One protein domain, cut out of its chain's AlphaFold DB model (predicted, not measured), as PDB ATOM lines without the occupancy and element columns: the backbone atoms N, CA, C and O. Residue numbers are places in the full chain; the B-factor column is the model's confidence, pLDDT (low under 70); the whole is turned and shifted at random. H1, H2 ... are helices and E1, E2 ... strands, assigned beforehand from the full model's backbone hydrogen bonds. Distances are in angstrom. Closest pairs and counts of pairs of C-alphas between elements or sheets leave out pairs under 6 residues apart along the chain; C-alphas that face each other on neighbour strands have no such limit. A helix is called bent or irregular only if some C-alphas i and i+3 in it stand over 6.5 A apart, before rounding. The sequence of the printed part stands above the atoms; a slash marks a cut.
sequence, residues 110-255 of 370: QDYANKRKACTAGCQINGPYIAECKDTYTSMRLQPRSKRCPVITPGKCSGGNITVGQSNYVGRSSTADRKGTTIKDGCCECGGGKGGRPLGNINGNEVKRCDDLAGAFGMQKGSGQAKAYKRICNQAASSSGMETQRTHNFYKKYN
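This is residues 110 to 255 of the 370 residues of an uncharacterized protein of viral metagenome (UniProt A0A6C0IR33). Two lobes stand side by side: in one, helices H1, H5 and H6 pack at steep tilts with a small strand hairpin, E1 and E2, on H1 and H5; the other is mostly loops round the short helices H2, H3 and H4. The last helix, H7, lies away from both helix groups at the end of the printed part. The 146 printed residues run H1 H2 H3 H4 E1 E2 H5 H6 H7, with seven named helices and two antiparallel strands, order E1 - E2; the class is mostly helix, with under half of the residues in named elements. The whole is compact, with a radius of gyration of the C-alphas of 15.3 A and spans of 50 by 39 by 26 A.

H1, residues 112 to 125, touches H6, residues 224 to 240, the same way at a steep tilt of 53 degrees; their closest C-alphas, of Gly 122 and Cys 233, are 4.1 A apart. H2, residues 149 to 152, is close to but not clearly touching H4, residues 183 to 186, with C-alphas 149 and 183 the closest at 7.1 A. H3, residues 167 to 171, touches H4, closest at the C-alphas of Val 170 and Ile 183, 4.8 A. H2, H3 and H4 are apart from H1, H6 and H5, residues 210 to 216. The hairpin of E1, residues 200 to 202, and E2, residues 205 to 207, is antiparallel at 144 degrees, with N 200 and O 207 within hydrogen-bond range at 2.9 A. The closest C-alphas of H1 and E1, of Ala 121 and Gly 200, are 4.4 A apart; those of E2 and H5, of Asn 205 and Ala 216, 5.5 A. H5 touches H6, opposite ways at a steep tilt of 46 degrees, closest at the C-alphas of Cys 210 and Lys 230, 5.2 A. H7, residues 244 to 255, is close to but not clearly touching H6, with C-alphas 237 and 244 the closest at 7.0 A. Every O i to N i+4 pair is within hydrogen-bond range in H1 and H3, against 1 of 3 in H5, with 3 of 4 O i to N i+3 pairs, 11 of 13 in H6 and 5 of 8 in H7; H2 and H4 are too short for such a pair.

H1 begins at C-alpha 112, (142.942, 146.141, 136.513), and is 19.7 A long. H6, 23.9 A, has a kink of 37 degrees near residue 234. H7, 18.5 A, ends at C-alpha 255, (109.376, 141.585, 156.699). H5, H6 and H7 are irregular: C-alphas 211 and 214 are 7.0 A apart, 234 and 237 7.2 A, 248 and 251 7.2 A.

The farthest C-alphas, of Gln 110 and Arg 145, are 50.9 A apart. The printed part has no cut. The links H1 to H2, H2 to H3, H3 to H4 and H4 to E1 are long. Residues 144 to 147 are under pLDDT 70.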
ATOM      1  N   GLN A 110     145.466 144.654 132.021       93.38
ATOM      2  CA  GLN A 110     145.330 146.054 131.613       93.38
ATOM      3  C   GLN A 110     144.104 146.692 132.284       93.38
ATOM      4  O   GLN A 110     142.999 146.140 132.222       93.38
ATOM      5  N   ASP A 111     144.295 147.868 132.882       92.69
ATOM      6  CA  ASP A 111     143.248 148.617 133.586       92.69
ATOM      7  C   ASP A 111     142.613 147.835 134.756       92.69
ATOM      8  O   ASP A 111     141.412 147.925 135.040       92.69
ATOM      9  N   TYR A 112     143.418 147.001 135.429       93.44
ATOM     10  CA  TYR A 112     142.942 146.141 136.513       93.44
ATOM     11  C   TYR A 112     142.237 146.924 137.623       93.44
ATOM     12  O   TYR A 112     141.237 146.450 138.150       93.44
ATOM     13  N   ALA A 113     142.706 148.128 137.964       93.31
ATOM     14  CA  ALA A 113     142.150 148.918 139.059       93.31
ATOM     15  C   ALA A 113     140.680 149.298 138.811       93.31
ATOM     16  O   ALA A 113     139.831 149.096 139.685       93.31
ATOM     17  N   ASN A 114     140.346 149.787 137.612       93.75
ATOM     18  CA  ASN A 114     138.969 150.150 137.278       93.75
ATOM     19  C   ASN A 114     138.100 148.911 137.040       93.75
ATOM     20  O   ASN A 114     136.950 148.876 137.481       93.75
ATOM     21  N   LYS A 115     138.657 147.852 136.435       95.06
ATOM     22  CA  LYS A 115     137.959 146.563 136.282       95.06
ATOM     23  C   LYS A 115     137.622 145.928 137.636       95.06
ATOM     24  O   LYS A 115     136.495 145.466 137.814       95.06
ATOM     25  N   ARG A 116     138.542 145.978 138.610       95.12
ATOM     26  CA  ARG A 116     138.308 145.571 140.007       95.12
ATOM     27  C   ARG A 116     137.162 146.367 140.607       95.12
ATOM     28  O   ARG A 116     136.192 145.749 141.028       95.12
ATOM     29  N   LYS A 117     137.226 147.705 140.571       95.00
ATOM     30  CA  LYS A 117     136.171 148.587 141.106       95.00
ATOM     31  C   LYS A 117     134.798 148.282 140.502       95.00
ATOM     32  O   LYS A 117     133.819 148.146 141.234       95.00
ATOM     33  N   ALA A 118     134.723 148.117 139.180       95.50
ATOM     34  CA  ALA A 118     133.484 147.767 138.491       95.50
ATOM     35  C   ALA A 118     132.950 146.388 138.921       95.50
ATOM     36  O   ALA A 118     131.756 146.238 139.177       95.50
ATOM     37  N   CYS A 119     133.830 145.392 139.042       96.31
ATOM     38  CA  CYS A 119     133.471 144.047 139.488       96.31
ATOM     39  C   CYS A 119     132.988 144.042 140.946       96.31
ATOM     40  O   CYS A 119     131.906 143.537 141.240       96.31
ATOM     41  N   THR A 120     133.726 144.685 141.857       95.00
ATOM     42  CA  THR A 120     133.366 144.771 143.279       95.00
ATOM     43  C   THR A 120     132.068 145.541 143.498       95.00
ATOM     44  O   THR A 120     131.287 145.164 144.372       95.00
ATOM     45  N   ALA A 121     131.799 146.575 142.692       94.19
ATOM     46  CA  ALA A 121     130.514 147.269 142.696       94.19
ATOM     47  C   ALA A 121     129.377 146.333 142.262       94.19
ATOM     48  O   ALA A 121     128.335 146.311 142.908       94.19
ATOM     49  N   GLY A 122     129.595 145.500 141.238       93.38
ATOM     50  CA  GLY A 122     128.641 144.473 140.813       93.38
ATOM     51  C   GLY A 122     128.331 143.438 141.898       93.38
ATOM     52  O   GLY A 122     127.160 143.124 142.119       93.38
ATOM     53  N   CYS A 123     129.348 142.958 142.621       94.00
ATOM     54  CA  CYS A 123     129.154 142.093 143.792       94.00
ATOM     55  C   CYS A 123     128.325 142.794 144.871       94.00
ATOM     56  O   CYS A 123     127.414 142.204 145.442       94.00
ATOM     57  N   GLN A 124     128.647 144.061 145.145       92.88
ATOM     58  CA  GLN A 124     128.005 144.831 146.199       92.88
ATOM     59  C   GLN A 124     126.538 145.093 145.885       92.88
ATOM     60  O   GLN A 124     125.723 144.757 146.723       92.88
ATOM     61  N   ILE A 125     126.202 145.582 144.686       91.25
ATOM     62  CA  ILE A 125     124.820 145.859 144.238       91.25
ATOM     63  C   ILE A 125     123.930 144.610 144.306       91.25
ATOM     64  O   ILE A 125     122.724 144.699 144.541       91.25
ATOM     65  N   ASN A 126     124.519 143.432 144.099       90.25
ATOM     66  CA  ASN A 126     123.821 142.153 144.178       90.25
ATOM     67  C   ASN A 126     123.851 141.520 145.574       90.25
ATOM     68  O   ASN A 126     123.443 140.370 145.691       90.25
ATOM     69  N   GLY A 127     124.329 142.230 146.599       87.94
ATOM     70  CA  GLY A 127     124.360 141.770 147.984       87.94
ATOM     71  C   GLY A 127     122.996 141.816 148.685       87.94
ATOM     72  O   GLY A 127     122.042 142.403 148.155       87.94
ATOM     73  N   PRO A 128     122.876 141.165 149.859       85.25
ATOM     74  CA  PRO A 128     121.612 141.067 150.578       85.25
ATOM     75  C   PRO A 128     121.165 142.429 151.093       85.25
ATOM     76  O   PRO A 128     121.974 143.307 151.389       85.25
ATOM     77  N   TYR A 129     119.852 142.594 151.209       83.00
ATOM     78  CA  TYR A 129     119.246 143.781 151.789       83.00
ATOM     79  C   TYR A 129     117.991 143.419 152.571       83.00
ATOM     80  O   TYR A 129     117.300 142.446 152.266       83.00
ATOM     81  N   ILE A 130     117.712 144.234 153.583       74.88
ATOM     82  CA  ILE A 130     116.571 144.066 154.490       74.88
ATOM     83  C   ILE A 130     115.470 145.096 154.237       74.88
ATOM     84  O   ILE A 130     114.312 144.847 154.547       74.88
ATOM     85  N   ALA A 131     115.816 146.239 153.643       74.94
ATOM     86  CA  ALA A 131     114.864 147.295 153.345       74.94
ATOM     87  C   ALA A 131     114.147 146.998 152.029       74.94
ATOM     88  O   ALA A 131     114.774 146.961 150.971       74.94
ATOM     89  N   GLU A 132     112.827 146.841 152.077       82.75
ATOM     90  CA  GLU A 132     112.015 146.766 150.867       82.75
ATOM     91  C   GLU A 132     112.187 148.032 150.016       82.75
ATOM     92  O   GLU A 132     112.274 149.153 150.528       82.75
ATOM     93  N   CYS A 133     112.252 147.847 148.699       88.19
ATOM     94  CA  CYS A 133     112.318 148.971 147.782       88.19
ATOM     95  C   CYS A 133     110.951 149.649 147.685       88.19
ATOM     96  O   CYS A 133     109.935 148.987 147.482       88.19
ATOM     97  N   LYS A 134     110.934 150.980 147.778       90.06
ATOM     98  CA  LYS A 134     109.739 151.802 147.580       90.06
ATOM     99  C   LYS A 134     109.897 152.707 146.367       90.06
ATOM    100  O   LYS A 134     110.886 153.440 146.249       90.06
ATOM    101  N   ASP A 135     108.889 152.683 145.499       91.94
ATOM    102  CA  ASP A 135     108.804 153.590 144.361       91.94
ATOM    103  C   ASP A 135     108.703 155.039 144.855       91.94
ATOM    104  O   ASP A 135     107.928 155.373 145.750       91.94
ATOM    105  N   THR A 136     109.505 155.912 144.258       91.38
ATOM    106  CA  THR A 136     109.499 157.363 144.511       91.38
ATOM    107  C   THR A 136     108.993 158.152 143.310       91.38
ATOM    108  O   THR A 136     108.617 159.314 143.454       91.38
ATOM    109  N   TYR A 137     108.934 157.514 142.137       91.62
ATOM    110  CA  TYR A 137     108.335 158.087 140.942       91.62
ATOM    111  C   TYR A 137     106.814 158.138 141.096       91.62
ATOM    112  O   TYR A 137     106.156 157.126 141.349       91.62
ATOM    113  N   THR A 138     106.246 159.328 140.923       88.25
ATOM    114  CA  THR A 138     104.823 159.568 141.189       88.25
ATOM    115  C   THR A 138     103.950 159.343 139.957       88.25
ATOM    116  O   THR A 138     103.213 158.363 139.877       88.25
ATOM    117  N   SER A 139     104.014 160.242 138.981       85.81
ATOM    118  CA  SER A 139     103.316 160.122 137.701       85.81
ATOM    119  C   SER A 139     103.986 160.983 136.639       85.81
ATOM    120  O   SER A 139     104.578 162.017 136.941       85.81
ATOM    121  N   MET A 140     103.882 160.562 135.377       83.06
ATOM    122  CA  MET A 140     104.514 161.267 134.263       83.06
ATOM    123  C   MET A 140     103.998 162.703 134.158       83.06
ATOM    124  O   MET A 140     102.788 162.926 134.074       83.06
ATOM    125  N   ARG A 141     104.916 163.675 134.101       79.00
ATOM    126  CA  ARG A 141     104.585 165.110 134.093       79.00
ATOM    127  C   ARG A 141     103.600 165.484 132.983       79.00
ATOM    128  O   ARG A 141     102.661 166.232 133.233       79.00
ATOM    129  N   LEU A 142     103.810 164.934 131.788       73.25
ATOM    130  CA  LEU A 142     103.026 165.226 130.583       73.25
ATOM    131  C   LEU A 142     101.773 164.342 130.430       73.25
ATOM    132  O   LEU A 142     100.949 164.611 129.565       73.25
ATOM    133  N   GLN A 143     101.616 163.293 131.249       70.19
ATOM    134  CA  GLN A 143     100.473 162.365 131.210       70.19
ATOM    135  C   GLN A 143     100.127 161.884 132.636       70.19
ATOM    136  O   GLN A 143     100.442 160.749 133.007       70.19
ATOM    137  N   PRO A 144      99.471 162.725 133.461       61.84
ATOM    138  CA  PRO A 144      99.332 162.478 134.899       61.84
ATOM    139  C   PRO A 144      98.434 161.283 135.256       61.84
ATOM    140  O   PRO A 144      98.524 160.769 136.369       61.84
ATOM    141  N   ARG A 145      97.549 160.862 134.339       60.12
ATOM    142  CA  ARG A 145      96.434 159.946 134.631       60.12
ATOM    143  C   ARG A 145      96.737 158.447 134.521       60.12
ATOM    144  O   ARG A 145      95.884 157.678 134.936       60.12
ATOM    145  N   SER A 146      97.888 157.991 134.013       60.34
ATOM    146  CA  SER A 146      98.002 156.554 133.668       60.34
ATOM    147  C   SER A 146      99.337 155.853 133.909       60.34
ATOM    148  O   SER A 146      99.509 154.730 133.448       60.34
ATOM    149  N   LYS A 147     100.312 156.450 134.602       68.56
ATOM    150  CA  LYS A 147     101.686 155.929 134.518       68.56
ATOM    151  C   LYS A 147     102.455 155.967 135.834       68.56
ATOM    152  O   LYS A 147     103.400 156.732 135.946       68.56
ATOM    153  N   ARG A 148     102.051 155.157 136.821       83.75
ATOM    154  CA  ARG A 148     102.879 154.809 138.003       83.75
ATOM    155  C   ARG A 148     103.824 153.654 137.660       83.75
ATOM    156  O   ARG A 148     103.580 152.963 136.672       83.75
ATOM    157  N   CYS A 149     104.851 153.416 138.481       90.12
ATOM    158  CA  CYS A 149     105.855 152.370 138.247       90.12
ATOM    159  C   CYS A 149     105.267 151.012 137.822       90.12
ATOM    160  O   CYS A 149     105.633 150.571 136.737       90.12
ATOM    161  N   PRO A 150     104.275 150.417 138.521       88.50
ATOM    162  CA  PRO A 150     103.730 149.109 138.135       88.50
ATOM    163  C   PRO A 150     103.118 149.051 136.727       88.50
ATOM    164  O   PRO A 150     103.035 147.982 136.136       88.50
ATOM    165  N   VAL A 151     102.687 150.191 136.183       87.50
ATOM    166  CA  VAL A 151     102.048 150.278 134.860       87.50
ATOM    167  C   VAL A 151     103.073 150.552 133.755       87.50
ATOM    168  O   VAL A 151     102.869 150.160 132.611       87.50
ATOM    169  N   ILE A 152     104.179 151.233 134.072       88.19
ATOM    170  CA  ILE A 152     105.155 151.688 133.066       88.19
ATOM    171  C   ILE A 152     106.418 150.855 132.977       88.19
ATOM    172  O   ILE A 152     107.084 150.900 131.947       88.19
ATOM    173  N   THR A 153     106.792 150.153 134.042       90.12
ATOM    174  CA  THR A 153     107.989 149.316 134.046       90.12
ATOM    175  C   THR A 153     107.833 147.959 133.356       90.12
ATOM    176  O   THR A 153     108.866 147.482 132.878       90.12
ATOM    177  N   PRO A 154     106.637 147.340 133.207       90.94
ATOM    178  CA  PRO A 154     106.509 146.071 132.490       90.94
ATOM    179  C   PRO A 154     107.102 146.125 131.075       90.94
ATOM    180  O   PRO A 154     106.871 147.068 130.318       90.94
ATOM    181  N   GLY A 155     107.934 145.136 130.734       87.44
ATOM    182  CA  GLY A 155     108.665 145.065 129.460       87.44
ATOM    183  C   GLY A 155     109.808 146.081 129.307       87.44
ATOM    184  O   GLY A 155     110.615 145.967 128.385       87.44
ATOM    185  N   LYS A 156     109.924 147.058 130.216       91.06
ATOM    186  CA  LYS A 156     110.965 148.100 130.194       91.06
ATOM    187  C   LYS A 156     112.057 147.889 131.218       91.06
ATOM    188  O   LYS A 156     113.203 148.272 130.983       91.06
ATOM    189  N   CYS A 157     111.681 147.305 132.340       90.00
ATOM    190  CA  CYS A 157     112.563 146.956 133.422       90.00
ATOM    191  C   CYS A 157     112.200 145.565 133.928       90.00
ATOM    192  O   CYS A 157     111.047 145.145 133.829       90.00
ATOM    193  N   SER A 158     113.197 144.857 134.437       86.19
ATOM    194  CA  SER A 158     113.016 143.548 135.042       86.19
ATOM    195  C   SER A 158     114.050 143.344 136.131       86.19
ATOM    196  O   SER A 158     115.256 143.453 135.881       86.19
ATOM    197  N   GLY A 159     113.582 143.075 137.349       77.56
ATOM    198  CA  GLY A 159     114.442 142.701 138.467       77.56
ATOM    199  C   GLY A 159     115.559 143.718 138.691       77.56
ATOM    200  O   GLY A 159     116.738 143.362 138.720       77.56
ATOM    201  N   GLY A 160     115.209 145.000 138.769       79.56
ATOM    202  CA  GLY A 160     116.136 146.099 139.023       79.56
ATOM    203  C   GLY A 160     117.103 146.418 137.876       79.56
ATOM    204  O   GLY A 160     118.055 147.167 138.080       79.56
ATOM    205  N   ASN A 161     116.889 145.841 136.692       81.06
ATOM    206  CA  ASN A 161     117.657 146.121 135.486       81.06
ATOM    207  C   ASN A 161     116.759 146.749 134.423       81.06
ATOM    208  O   ASN A 161     115.566 146.467 134.346       81.06
ATOM    209  N   ILE A 162     117.343 147.583 133.567       86.94
ATOM    210  CA  ILE A 162     116.643 148.157 132.420       86.94
ATOM    211  C   ILE A 162     116.785 147.197 131.236       86.94
ATOM    212  O   ILE A 162     117.898 146.809 130.875       86.94
ATOM    213  N   THR A 163     115.665 146.848 130.606       88.06
ATOM    214  CA  THR A 163     115.642 145.997 129.414       88.06
ATOM    215  C   THR A 163     116.411 146.661 128.268       88.06
ATOM    216  O   THR A 163     116.426 147.889 128.117       88.06
ATOM    217  N   VAL A 164     117.064 145.850 127.435       82.38
ATOM    218  CA  VAL A 164     117.832 146.324 126.274       82.38
ATOM    219  C   VAL A 164     116.973 147.258 125.406       82.38
ATOM    220  O   VAL A 164     115.801 146.999 125.154       82.38
ATOM    221  N   GLY A 165     117.546 148.394 124.994       83.94
ATOM    222  CA  GLY A 165     116.861 149.412 124.184       83.94
ATOM    223  C   GLY A 165     115.945 150.371 124.957       83.94
ATOM    224  O   GLY A 165     115.583 151.417 124.427       83.94
ATOM    225  N   GLN A 166     115.616 150.099 126.225       89.81
ATOM    226  CA  GLN A 166     114.638 150.903 126.977       89.81
ATOM    227  C   GLN A 166     115.267 152.044 127.792       89.81
ATOM    228  O   GLN A 166     114.541 152.920 128.261       89.81
ATOM    229  N   SER A 167     116.603 152.097 127.900       84.62
ATOM    230  CA  SER A 167     117.347 153.105 128.688       84.62
ATOM    231  C   SER A 167     116.960 154.547 128.350       84.62
ATOM    232  O   SER A 167     116.790 155.363 129.256       84.62
ATOM    233  N   ASN A 168     116.749 154.847 127.065       86.44
ATOM    234  CA  ASN A 168     116.322 156.175 126.637       86.44
ATOM    235  C   ASN A 168     114.908 156.492 127.119       86.44
ATOM    236  O   ASN A 168     114.679 157.582 127.616       86.44
ATOM    237  N   TYR A 169     113.968 155.549 127.030       88.12
ATOM    238  CA  TYR A 169     112.593 155.776 127.472       88.12
ATOM    239  C   TYR A 169     112.511 156.010 128.982       88.12
ATOM    240  O   TYR A 169     111.869 156.960 129.427       88.12
ATOM    241  N   VAL A 170     113.161 155.154 129.775       89.62
ATOM    242  CA  VAL A 170     113.051 155.216 131.239       89.62
ATOM    243  C   VAL A 170     113.888 156.337 131.857       89.62
ATOM    244  O   VAL A 170     113.625 156.728 132.991       89.62
ATOM    245  N   GLY A 171     114.881 156.861 131.131       87.94
ATOM    246  CA  GLY A 171     115.789 157.911 131.598       87.94
ATOM    247  C   GLY A 171     115.590 159.293 130.977       87.94
ATOM    248  O   GLY A 171     116.408 160.170 131.244       87.94
ATOM    249  N   ARG A 172     114.570 159.510 130.135       87.75
ATOM    250  CA  ARG A 172     114.348 160.809 129.475       87.75
ATOM    251  C   ARG A 172     113.671 161.803 130.418       87.75
ATOM    252  O   ARG A 172     112.749 161.459 131.146       87.75
ATOM    253  N   SER A 173     114.040 163.077 130.314       85.44
ATOM    254  CA  SER A 173     113.368 164.172 131.033       85.44
ATOM    255  C   SER A 173     111.889 164.328 130.653       85.44
ATOM    256  O   SER A 173     111.072 164.726 131.478       85.44
ATOM    257  N   SER A 174     111.505 163.975 129.422       85.38
ATOM    258  CA  SER A 174     110.109 164.032 128.965       85.38
ATOM    259  C   SER A 174     109.216 162.970 129.616       85.38
ATOM    260  O   SER A 174     108.001 163.143 129.659       85.38
ATOM    261  N   THR A 175     109.802 161.874 130.104       86.62
ATOM    262  CA  THR A 175     109.108 160.804 130.833       86.62
ATOM    263  C   THR A 175     109.305 160.913 132.342       86.62
ATOM    264  O   THR A 175     108.878 160.022 133.068       86.62
ATOM    265  N   ALA A 176     109.931 161.991 132.819       89.06
ATOM    266  CA  ALA A 176     110.091 162.254 134.237       89.06
ATOM    267  C   ALA A 176     108.770 162.683 134.891       89.06
ATOM    268  O   ALA A 176     107.827 163.147 134.232       89.06
ATOM    269  N   ASP A 177     108.711 162.533 136.210       88.75
ATOM    270  CA  ASP A 177     107.601 163.022 137.007       88.75
ATOM    271  C   ASP A 177     107.659 164.542 137.225       88.75
ATOM    272  O   ASP A 177     108.562 165.241 136.755       88.75
ATOM    273  N   ARG A 178     106.664 165.091 137.928       86.44
ATOM    274  CA  ARG A 178     106.596 166.537 138.214       86.44
ATOM    275  C   ARG A 178     107.782 167.057 139.034       86.44
ATOM    276  O   ARG A 178     108.055 168.248 138.973       86.44
ATOM    277  N   LYS A 179     108.476 166.184 139.769       88.06
ATOM    278  CA  LYS A 179     109.669 166.507 140.563       88.06
ATOM    279  C   LYS A 179     110.967 166.294 139.775       88.06
ATOM    280  O   LYS A 179     112.045 166.433 140.339       88.06
ATOM    281  N   GLY A 180     110.879 165.943 138.489       88.00
ATOM    282  CA  GLY A 180     112.036 165.642 137.647       88.00
ATOM    283  C   GLY A 180     112.618 164.241 137.859       88.00
ATOM    284  O   GLY A 180     113.642 163.919 137.261       88.00
ATOM    285  N   THR A 181     111.971 163.382 138.653       91.31
ATOM    286  CA  THR A 181     112.422 162.002 138.874       91.31
ATOM    287  C   THR A 181     112.109 161.170 137.637       91.31
ATOM    288  O   THR A 181     110.956 161.091 137.214       91.31
ATOM    289  N   THR A 182     113.115 160.538 137.037       92.38
ATOM    290  CA  THR A 182     112.903 159.657 135.878       92.38
ATOM    291  C   THR A 182     112.371 158.285 136.306       92.38
ATOM    292  O   THR A 182     112.513 157.884 137.464       92.38
ATOM    293  N   ILE A 183     111.786 157.526 135.372       92.00
ATOM    294  CA  ILE A 183     111.287 156.162 135.634       92.00
ATOM    295  C   ILE A 183     112.422 155.276 136.150       92.00
ATOM    296  O   ILE A 183     112.246 154.549 137.125       92.00
ATOM    297  N   LYS A 184     113.612 155.360 135.538       90.94
ATOM    298  CA  LYS A 184     114.755 154.574 136.000       90.94
ATOM    299  C   LYS A 184     115.125 154.935 137.436       90.94
ATOM    300  O   LYS A 184     115.436 154.029 138.199       90.94
ATOM    301  N   ASP A 185     115.098 156.209 137.818       90.88
ATOM    302  CA  ASP A 185     115.612 156.669 139.113       90.88
ATOM    303  C   ASP A 185     114.594 156.489 140.236       90.88
ATOM    304  O   ASP A 185     114.988 156.265 141.379       90.88
ATOM    305  N   GLY A 186     113.300 156.516 139.913       91.12
ATOM    306  CA  GLY A 186     112.241 156.435 140.909       91.12
ATOM    307  C   GLY A 186     111.480 155.112 140.980       91.12
ATOM    308  O   GLY A 186     110.756 154.939 141.956       91.12
ATOM    309  N   CYS A 187     111.642 154.187 140.028       91.81
ATOM    310  CA  CYS A 187     110.974 152.882 140.062       91.81
ATOM    311  C   CYS A 187     111.899 151.741 140.491       91.81
ATOM    312  O   CYS A 187     112.961 151.522 139.898       91.81
ATOM    313  N   CYS A 188     111.445 150.955 141.463       90.62
ATOM    314  CA  CYS A 188     112.152 149.809 142.026       90.62
ATOM    315  C   CYS A 188     112.448 148.723 140.994       90.62
ATOM    316  O   CYS A 188     113.569 148.220 140.935       90.62
ATOM    317  N   GLU A 189     111.489 148.433 140.109       89.56
ATOM    318  CA  GLU A 189     111.652 147.428 139.049       89.56
ATOM    319  C   GLU A 189     112.818 147.758 138.106       89.56
ATOM    320  O   GLU A 189     113.431 146.868 137.523       89.56
ATOM    321  N   CYS A 190     113.165 149.042 137.989       89.50
ATOM    322  CA  CYS A 190     114.289 149.515 137.191       89.50
ATOM    323  C   CYS A 190     115.605 149.606 137.970       89.50
ATOM    324  O   CYS A 190     116.634 149.856 137.348       89.50
ATOM    325  N   GLY A 191     115.595 149.437 139.296       85.44
ATOM    326  CA  GLY A 191     116.753 149.621 140.182       85.44
ATOM    327  C   GLY A 191     116.861 151.035 140.762       85.44
ATOM    328  O   GLY A 191     117.911 151.417 141.271       85.44
ATOM    329  N   GLY A 192     115.802 151.837 140.627       88.12
ATOM    330  CA  GLY A 192     115.656 153.131 141.284       88.12
ATOM    331  C   GLY A 192     114.933 153.014 142.623       88.12
ATOM    332  O   GLY A 192     115.013 151.997 143.304       88.12
ATOM    333  N   GLY A 193     114.197 154.064 142.984       88.25
ATOM    334  CA  GLY A 193     113.430 154.109 144.224       88.25
ATOM    335  C   GLY A 193     114.291 154.402 145.455       88.25
ATOM    336  O   GLY A 193     115.448 154.843 145.362       88.25
ATOM    337  N   LYS A 194     113.682 154.192 146.625       86.19
ATOM    338  CA  LYS A 194     114.308 154.326 147.945       86.19
ATOM    339  C   LYS A 194     114.316 152.972 148.654       86.19
ATOM    340  O   LYS A 194     113.309 152.273 148.640       86.19
ATOM    341  N   GLY A 195     115.420 152.647 149.324       81.31
ATOM    342  CA  GLY A 195     115.627 151.318 149.906       81.31
ATOM    343  C   GLY A 195     115.968 150.285 148.831       81.31
ATOM    344  O   GLY A 195     116.399 150.648 147.737       81.31
ATOM    345  N   GLY A 196     115.763 149.004 149.130       82.94
ATOM    346  CA  GLY A 196     116.087 147.919 148.214       82.94
ATOM    347  C   GLY A 196     117.571 147.578 148.202       82.94
ATOM    348  O   GLY A 196     118.217 147.510 149.248       82.94
ATOM    349  N   ARG A 197     118.086 147.328 146.996       85.44
ATOM    350  CA  ARG A 197     119.444 146.831 146.781       85.44
ATOM    351  C   ARG A 197     120.503 147.744 147.406       85.44
ATOM    352  O   ARG A 197     120.364 148.968 147.353       85.44
ATOM    353  N   PRO A 198     121.583 147.160 147.945       86.56
ATOM    354  CA  PRO A 198     122.741 147.924 148.391       86.56
ATOM    355  C   PRO A 198     123.379 148.713 147.238       86.56
ATOM    356  O   PRO A 198     123.253 148.373 146.061       86.56
ATOM    357  N   LEU A 199     124.106 149.765 147.600       87.25
ATOM    358  CA  LEU A 199     124.784 150.649 146.657       87.25
ATOM    359  C   LEU A 199     126.240 150.227 146.502       87.25
ATOM    360  O   LEU A 199     126.905 149.941 147.496       87.25
ATOM    361  N   GLY A 200     126.751 150.200 145.272       85.62
ATOM    362  CA  GLY A 200     128.190 150.138 145.022       85.62
ATOM    363  C   GLY A 200     128.844 151.500 145.269       85.62
ATOM    364  O   GLY A 200     128.175 152.523 145.173       85.62
ATOM    365  N   ASN A 201     130.147 151.531 145.545       84.56
ATOM    366  CA  ASN A 201     130.917 152.775 145.635       84.56
ATOM    367  C   ASN A 201     132.058 152.748 144.620       84.56
ATOM    368  O   ASN A 201     132.824 151.782 144.569       84.56
ATOM    369  N   ILE A 202     132.160 153.803 143.814       88.75
ATOM    370  CA  ILE A 202     133.256 154.007 142.871       88.75
ATOM    371  C   ILE A 202     133.728 155.446 142.978       88.75
ATOM    372  O   ILE A 202     133.003 156.369 142.625       88.75
ATOM    373  N   ASN A 203     134.968 155.625 143.434       84.06
ATOM    374  CA  ASN A 203     135.603 156.937 143.586       84.06
ATOM    375  C   ASN A 203     134.765 157.916 144.432       84.06
ATOM    376  O   ASN A 203     134.710 159.100 144.126       84.06
ATOM    377  N   GLY A 204     134.075 157.419 145.465       82.00
ATOM    378  CA  GLY A 204     133.187 158.229 146.303       82.00
ATOM    379  C   GLY A 204     131.772 158.408 145.742       82.00
ATOM    380  O   GLY A 204     130.904 158.883 146.464       82.00
ATOM    381  N   ASN A 205     131.508 157.977 144.505       86.81
ATOM    382  CA  ASN A 205     130.176 158.011 143.910       86.81
ATOM    383  C   ASN A 205     129.405 156.726 144.225       86.81
ATOM    384  O   ASN A 205     129.885 155.617 143.970       86.81
ATOM    385  N   GLU A 206     128.182 156.878 144.729       86.56
ATOM    386  CA  GLU A 206     127.264 155.761 144.930       86.56
ATOM    387  C   GLU A 206     126.649 155.300 143.601       86.56
ATOM    388  O   GLU A 206     126.177 156.093 142.787       86.56
ATOM    389  N   VAL A 207     126.627 153.987 143.390       89.06
ATOM    390  CA  VAL A 207     126.164 153.344 142.160       89.06
ATOM    391  C   VAL A 207     125.022 152.394 142.499       89.06
ATOM    392  O   VAL A 207     125.235 151.359 143.129       89.06
ATOM    393  N   LYS A 208     123.804 152.730 142.056       85.38
ATOM    394  CA  LYS A 208     122.596 151.908 142.281       85.38
ATOM    395  C   LYS A 208     122.524 150.683 141.366       85.38
ATOM    396  O   LYS A 208     121.939 149.664 141.714       85.38
ATOM    397  N   ARG A 209     123.100 150.792 140.168       87.06
ATOM    398  CA  ARG A 209     123.065 149.773 139.109       87.06
ATOM    399  C   ARG A 209     124.272 149.920 138.200       87.06
ATOM    400  O   ARG A 209     124.817 151.009 138.040       87.06
ATOM    401  N   CYS A 210     124.627 148.845 137.508       89.50
ATOM    402  CA  CYS A 210     125.770 148.845 136.598       89.50
ATOM    403  C   CYS A 210     125.631 149.837 135.420       89.50
ATOM    404  O   CYS A 210     126.628 150.194 134.800       89.50
ATOM    405  N   ASP A 211     124.421 150.316 135.108       85.88
ATOM    406  CA  ASP A 211     124.211 151.389 134.123       85.88
ATOM    407  C   ASP A 211     124.760 152.755 134.555       85.88
ATOM    408  O   ASP A 211     125.090 153.576 133.697       85.88
ATOM    409  N   ASP A 212     124.894 152.989 135.861       87.25
ATOM    410  CA  ASP A 212     125.342 154.272 136.411       87.25
ATOM    411  C   ASP A 212     126.883 154.351 136.511       87.25
ATOM    412  O   ASP A 212     127.448 155.398 136.829       87.25
ATOM    413  N   LEU A 213     127.587 153.270 136.141       90.25
ATOM    414  CA  LEU A 213     129.050 153.178 136.180       90.25
ATOM    415  C   LEU A 213     129.755 154.236 135.341       90.25
ATOM    416  O   LEU A 213     130.782 154.762 135.759       90.25
ATOM    417  N   ALA A 214     129.224 154.536 134.153       88.56
ATOM    418  CA  ALA A 214     129.849 155.504 133.258       88.56
ATOM    419  C   ALA A 214     130.007 156.868 133.946       88.56
ATOM    420  O   ALA A 214     131.095 157.433 133.928       88.56
ATOM    421  N   GLY A 215     128.953 157.334 134.628       87.25
ATOM    422  CA  GLY A 215     128.985 158.582 135.386       87.25
ATOM    423  C   GLY A 215     129.924 158.512 136.589       87.25
ATOM    424  O   GLY A 215     130.722 159.420 136.784       87.25
ATOM    425  N   ALA A 216     129.904 157.407 137.339       89.56
ATOM    426  CA  ALA A 216     130.749 157.240 138.525       89.56
ATOM    427  C   ALA A 216     132.260 157.233 138.221       89.56
ATOM    428  O   ALA A 216     133.065 157.629 139.064       89.56
ATOM    429  N   PHE A 217     132.647 156.806 137.016       91.00
ATOM    430  CA  PHE A 217     134.022 156.871 136.516       91.00
ATOM    431  C   PHE A 217     134.342 158.156 135.728       91.00
ATOM    432  O   PHE A 217     135.461 158.284 135.241       91.00
ATOM    433  N   GLY A 218     133.392 159.082 135.557       88.94
ATOM    434  CA  GLY A 218     133.588 160.292 134.746       88.94
ATOM    435  C   GLY A 218     133.738 160.019 133.243       88.94
ATOM    436  O   GLY A 218     134.332 160.813 132.520       88.94
ATOM    437  N   MET A 219     133.228 158.887 132.754       88.81
ATOM    438  CA  MET A 219     133.338 158.478 131.354       88.81
ATOM    439  C   MET A 219     132.119 158.893 130.531       88.81
ATOM    440  O   MET A 219     130.979 158.889 131.006       88.81
ATOM    441  N   GLN A 220     132.329 159.115 129.231       85.62
ATOM    442  CA  GLN A 220     131.231 159.296 128.286       85.62
ATOM    443  C   GLN A 220     130.346 158.039 128.225       85.62
ATOM    444  O   GLN A 220     130.808 156.922 127.963       85.62
ATOM    445  N   LYS A 221     129.038 158.221 128.444       80.81
ATOM    446  CA  LYS A 221     128.059 157.130 128.412       80.81
ATOM    447  C   LYS A 221     128.062 156.453 127.037       80.81
ATOM    448  O   LYS A 221     127.857 157.099 126.017       80.81
ATOM    449  N   GLY A 222     128.249 155.132 127.023       77.94
ATOM    450  CA  GLY A 222     128.241 154.327 125.796       77.94
ATOM    451  C   GLY A 222     129.603 154.145 125.119       77.94
ATOM    452  O   GLY A 222     129.663 153.403 124.132       77.94
ATOM    453  N   SER A 223     130.680 154.728 125.663       87.25
ATOM    454  CA  SER A 223     132.051 154.447 125.219       87.25
ATOM    455  C   SER A 223     132.398 152.956 125.346       87.25
ATOM    456  O   SER A 223     131.766 152.209 126.105       87.25
ATOM    457  N   GLY A 224     133.413 152.500 124.603       87.56
ATOM    458  CA  GLY A 224     133.879 151.108 124.657       87.56
ATOM    459  C   GLY A 224     134.253 150.666 126.079       87.56
ATOM    460  O   GLY A 224     133.799 149.615 126.535       87.56
ATOM    461  N   GLN A 225     134.977 151.515 126.816       88.44
ATOM    462  CA  GLN A 225     135.338 151.279 128.219       88.44
ATOM    463  C   GLN A 225     134.112 151.248 129.142       88.44
ATOM    464  O   GLN A 225     133.965 150.312 129.929       88.44
ATOM    465  N   ALA A 226     133.172 152.190 129.000       88.56
ATOM    466  CA  ALA A 226     131.941 152.195 129.795       88.56
ATOM    467  C   ALA A 226     131.114 150.915 129.583       88.56
ATOM    468  O   ALA A 226     130.606 150.325 130.542       88.56
ATOM    469  N   LYS A 227     131.017 150.435 128.335       90.25
ATOM    470  CA  LYS A 227     130.364 149.158 128.007       90.25
ATOM    471  C   LYS A 227     131.102 147.964 128.618       90.25
ATOM    472  O   LYS A 227     130.447 147.034 129.094       90.25
ATOM    473  N   ALA A 228     132.435 147.979 128.622       92.38
ATOM    474  CA  ALA A 228     133.244 146.929 129.234       92.38
ATOM    475  C   ALA A 228     133.009 146.852 130.751       92.38
ATOM    476  O   ALA A 228     132.690 145.779 131.260       92.38
ATOM    477  N   TYR A 229     133.058 147.975 131.472       94.62
ATOM    478  CA  TYR A 229     132.846 147.987 132.928       94.62
ATOM    479  C   TYR A 229     131.425 147.630 133.322       94.62
ATOM    480  O   TYR A 229     131.231 146.852 134.255       94.62
ATOM    481  N   LYS A 230     130.430 148.114 132.570       92.69
ATOM    482  CA  LYS A 230     129.040 147.688 132.754       92.69
ATOM    483  C   LYS A 230     128.904 146.169 132.647       92.69
ATOM    484  O   LYS A 230     128.246 145.555 133.482       92.69
ATOM    485  N   ARG A 231     129.541 145.551 131.645       92.88
ATOM    486  CA  ARG A 231     129.523 144.093 131.461       92.88
ATOM    487  C   ARG A 231     130.172 143.365 132.637       92.88
ATOM    488  O   ARG A 231     129.577 142.426 133.150       92.88
ATOM    489  N   ILE A 232     131.344 143.826 133.074       95.44
ATOM    490  CA  ILE A 232     132.064 143.262 134.224       95.44
ATOM    491  C   ILE A 232     131.196 143.316 135.485       95.44
ATOM    492  O   ILE A 232     131.042 142.307 136.166       95.44
ATOM    493  N   CYS A 233     130.569 144.460 135.754       94.38
ATOM    494  CA  CYS A 233     129.662 144.632 136.887       94.38
ATOM    495  C   CYS A 233     128.449 143.697 136.815       94.38
ATOM    496  O   CYS A 233     128.155 143.001 137.784       94.38
ATOM    497  N   ASN A 234     127.793 143.603 135.652       91.38
ATOM    498  CA  ASN A 234     126.644 142.713 135.459       91.38
ATOM    499  C   ASN A 234     127.004 141.225 135.624       91.38
ATOM    500  O   ASN A 234     126.164 140.435 136.041       91.38
ATOM    501  N   GLN A 235     128.237 140.836 135.290       93.56
ATOM    502  CA  GLN A 235     128.710 139.449 135.364       93.56
ATOM    503  C   GLN A 235     129.348 139.088 136.712       93.56
ATOM    504  O   GLN A 235     129.645 137.917 136.940       93.56
ATOM    505  N   ALA A 236     129.585 140.050 137.605       94.25
ATOM    506  CA  ALA A 236     130.314 139.814 138.852       94.25
ATOM    507  C   ALA A 236     129.645 138.732 139.718       94.25
ATOM    508  O   ALA A 236     130.282 137.753 140.106       94.25
ATOM    509  N   ALA A 237     128.335 138.858 139.942       89.75
ATOM    510  CA  ALA A 237     127.579 137.921 140.766       89.75
ATOM    511  C   ALA A 237     127.487 136.516 140.139       89.75
ATOM    512  O   ALA A 237     127.738 135.520 140.811       89.75
ATOM    513  N   SER A 238     127.200 136.415 138.837       89.75
ATOM    514  CA  SER A 238     127.093 135.111 138.165       89.75
ATOM    515  C   SER A 238     128.442 134.403 138.041       89.75
ATOM    516  O   SER A 238     128.533 133.210 138.303       89.75
ATOM    517  N   SER A 239     129.512 135.133 137.715       88.38
ATOM    518  CA  SER A 239     130.859 134.554 137.587       88.38
ATOM    519  C   SER A 239     131.477 134.114 138.916       88.38
ATOM    520  O   SER A 239     132.407 133.311 138.923       88.38
ATOM    521  N   SER A 240     130.965 134.609 140.044       87.81
ATOM    522  CA  SER A 240     131.403 134.199 141.380       87.81
ATOM    523  C   SER A 240     130.551 133.085 141.992       87.81
ATOM    524  O   SER A 240     131.002 132.483 142.970       87.81
ATOM    525  N   GLY A 241     129.394 132.771 141.398       88.62
ATOM    526  CA  GLY A 241     128.436 131.785 141.905       88.62
ATOM    527  C   GLY A 241     127.480 132.330 142.972       88.62
ATOM    528  O   GLY A 241     126.945 131.547 143.748       88.62
ATOM    529  N   MET A 242     127.280 133.651 143.049       91.56
ATOM    530  CA  MET A 242     126.338 134.247 144.003       91.56
ATOM    531  C   MET A 242     124.886 133.869 143.686       91.56
ATOM    532  O   MET A 242     124.425 133.989 142.549       91.56
ATOM    533  N   GLU A 243     124.125 133.532 144.724       89.94
ATOM    534  CA  GLU A 243     122.694 133.238 144.640       89.94
ATOM    535  C   GLU A 243     121.868 134.536 144.626       89.94
ATOM    536  O   GLU A 243     121.215 134.917 145.604       89.94
ATOM    537  N   THR A 244     121.883 135.247 143.496       86.31
ATOM    538  CA  THR A 244     121.228 136.561 143.349       86.31
ATOM    539  C   THR A 244     119.730 136.524 143.650       86.31
ATOM    540  O   THR A 244     119.226 137.430 144.305       86.31
ATOM    541  N   GLN A 245     119.024 135.455 143.271       86.81
ATOM    542  CA  GLN A 245     117.588 135.323 143.533       86.81
ATOM    543  C   GLN A 245     117.269 135.262 145.031       86.81
ATOM    544  O   GLN A 245     116.357 135.946 145.498       86.81
ATOM    545  N   ARG A 246     118.006 134.459 145.811       88.62
ATOM    546  CA  ARG A 246     117.826 134.420 147.273       88.62
ATOM    547  C   ARG A 246     118.185 135.760 147.891       88.62
ATOM    548  O   ARG A 246     117.450 136.260 148.736       88.62
ATOM    549  N   THR A 247     119.256 136.362 147.394       86.56
ATOM    550  CA  THR A 247     119.748 137.652 147.862       86.56
ATOM    551  C   THR A 247     118.728 138.775 147.650       86.56
ATOM    552  O   THR A 247     118.424 139.521 148.579       86.56
ATOM    553  N   HIS A 248     118.107 138.851 146.467       84.69
ATOM    554  CA  HIS A 248     117.073 139.845 146.152       84.69
ATOM    555  C   HIS A 248     115.743 139.590 146.863       84.69
ATOM    556  O   HIS A 248     114.950 140.511 147.024       84.69
ATOM    557  N   ASN A 249     115.478 138.365 147.316       88.25
ATOM    558  CA  ASN A 249     114.282 138.055 148.100       88.25
ATOM    559  C   ASN A 249     114.520 138.115 149.616       88.25
ATOM    560  O   ASN A 249     113.573 137.913 150.377       88.25
ATOM    561  N   PHE A 250     115.743 138.399 150.072       86.56
ATOM    562  CA  PHE A 250     116.090 138.333 151.490       86.56
ATOM    563  C   PHE A 250     115.287 139.323 152.351       86.56
ATOM    564  O   PHE A 250     114.847 138.970 153.446       86.56
ATOM    565  N   TYR A 251     114.969 140.508 151.819       81.19
ATOM    566  CA  TYR A 251     114.120 141.497 152.496       81.19
ATOM    567  C   TYR A 251     112.741 140.937 152.890       81.19
ATOM    568  O   TYR A 251     112.204 141.292 153.933       81.19
ATOM    569  N   LYS A 252     112.183 139.989 152.120       87.81
ATOM    570  CA  LYS A 252     110.903 139.347 152.460       87.81
ATOM    571  C   LYS A 252     111.004 138.566 153.768       87.81
ATOM    572  O   LYS A 252     110.045 138.532 154.534       87.81
ATOM    573  N   LYS A 253     112.166 137.964 154.052       77.62
ATOM    574  CA  LYS A 253     112.416 137.286 155.331       77.62
ATOM    575  C   LYS A 253     112.495 138.290 156.477       77.62
ATOM    576  O   LYS A 253     111.954 138.012 157.541       77.62
ATOM    577  N   TYR A 254     113.078 139.468 156.245       74.31
ATOM    578  CA  TYR A 254     113.065 140.554 157.227       74.31
ATOM    579  C   TYR A 254     111.636 141.035 157.528       74.31
ATOM    580  O   TYR A 254     111.269 141.113 158.697       74.31
ATOM    581  N   ASN A 255     110.788 141.221 156.509       75.25
ATOM    582  CA  ASN A 255     109.376 141.585 156.699       75.25
ATOM    583  C   ASN A 255     108.618 140.544 157.557       75.25
ATOM    584  O   ASN A 255     107.760 140.897 158.364       75.25
TER     585      ASN A 255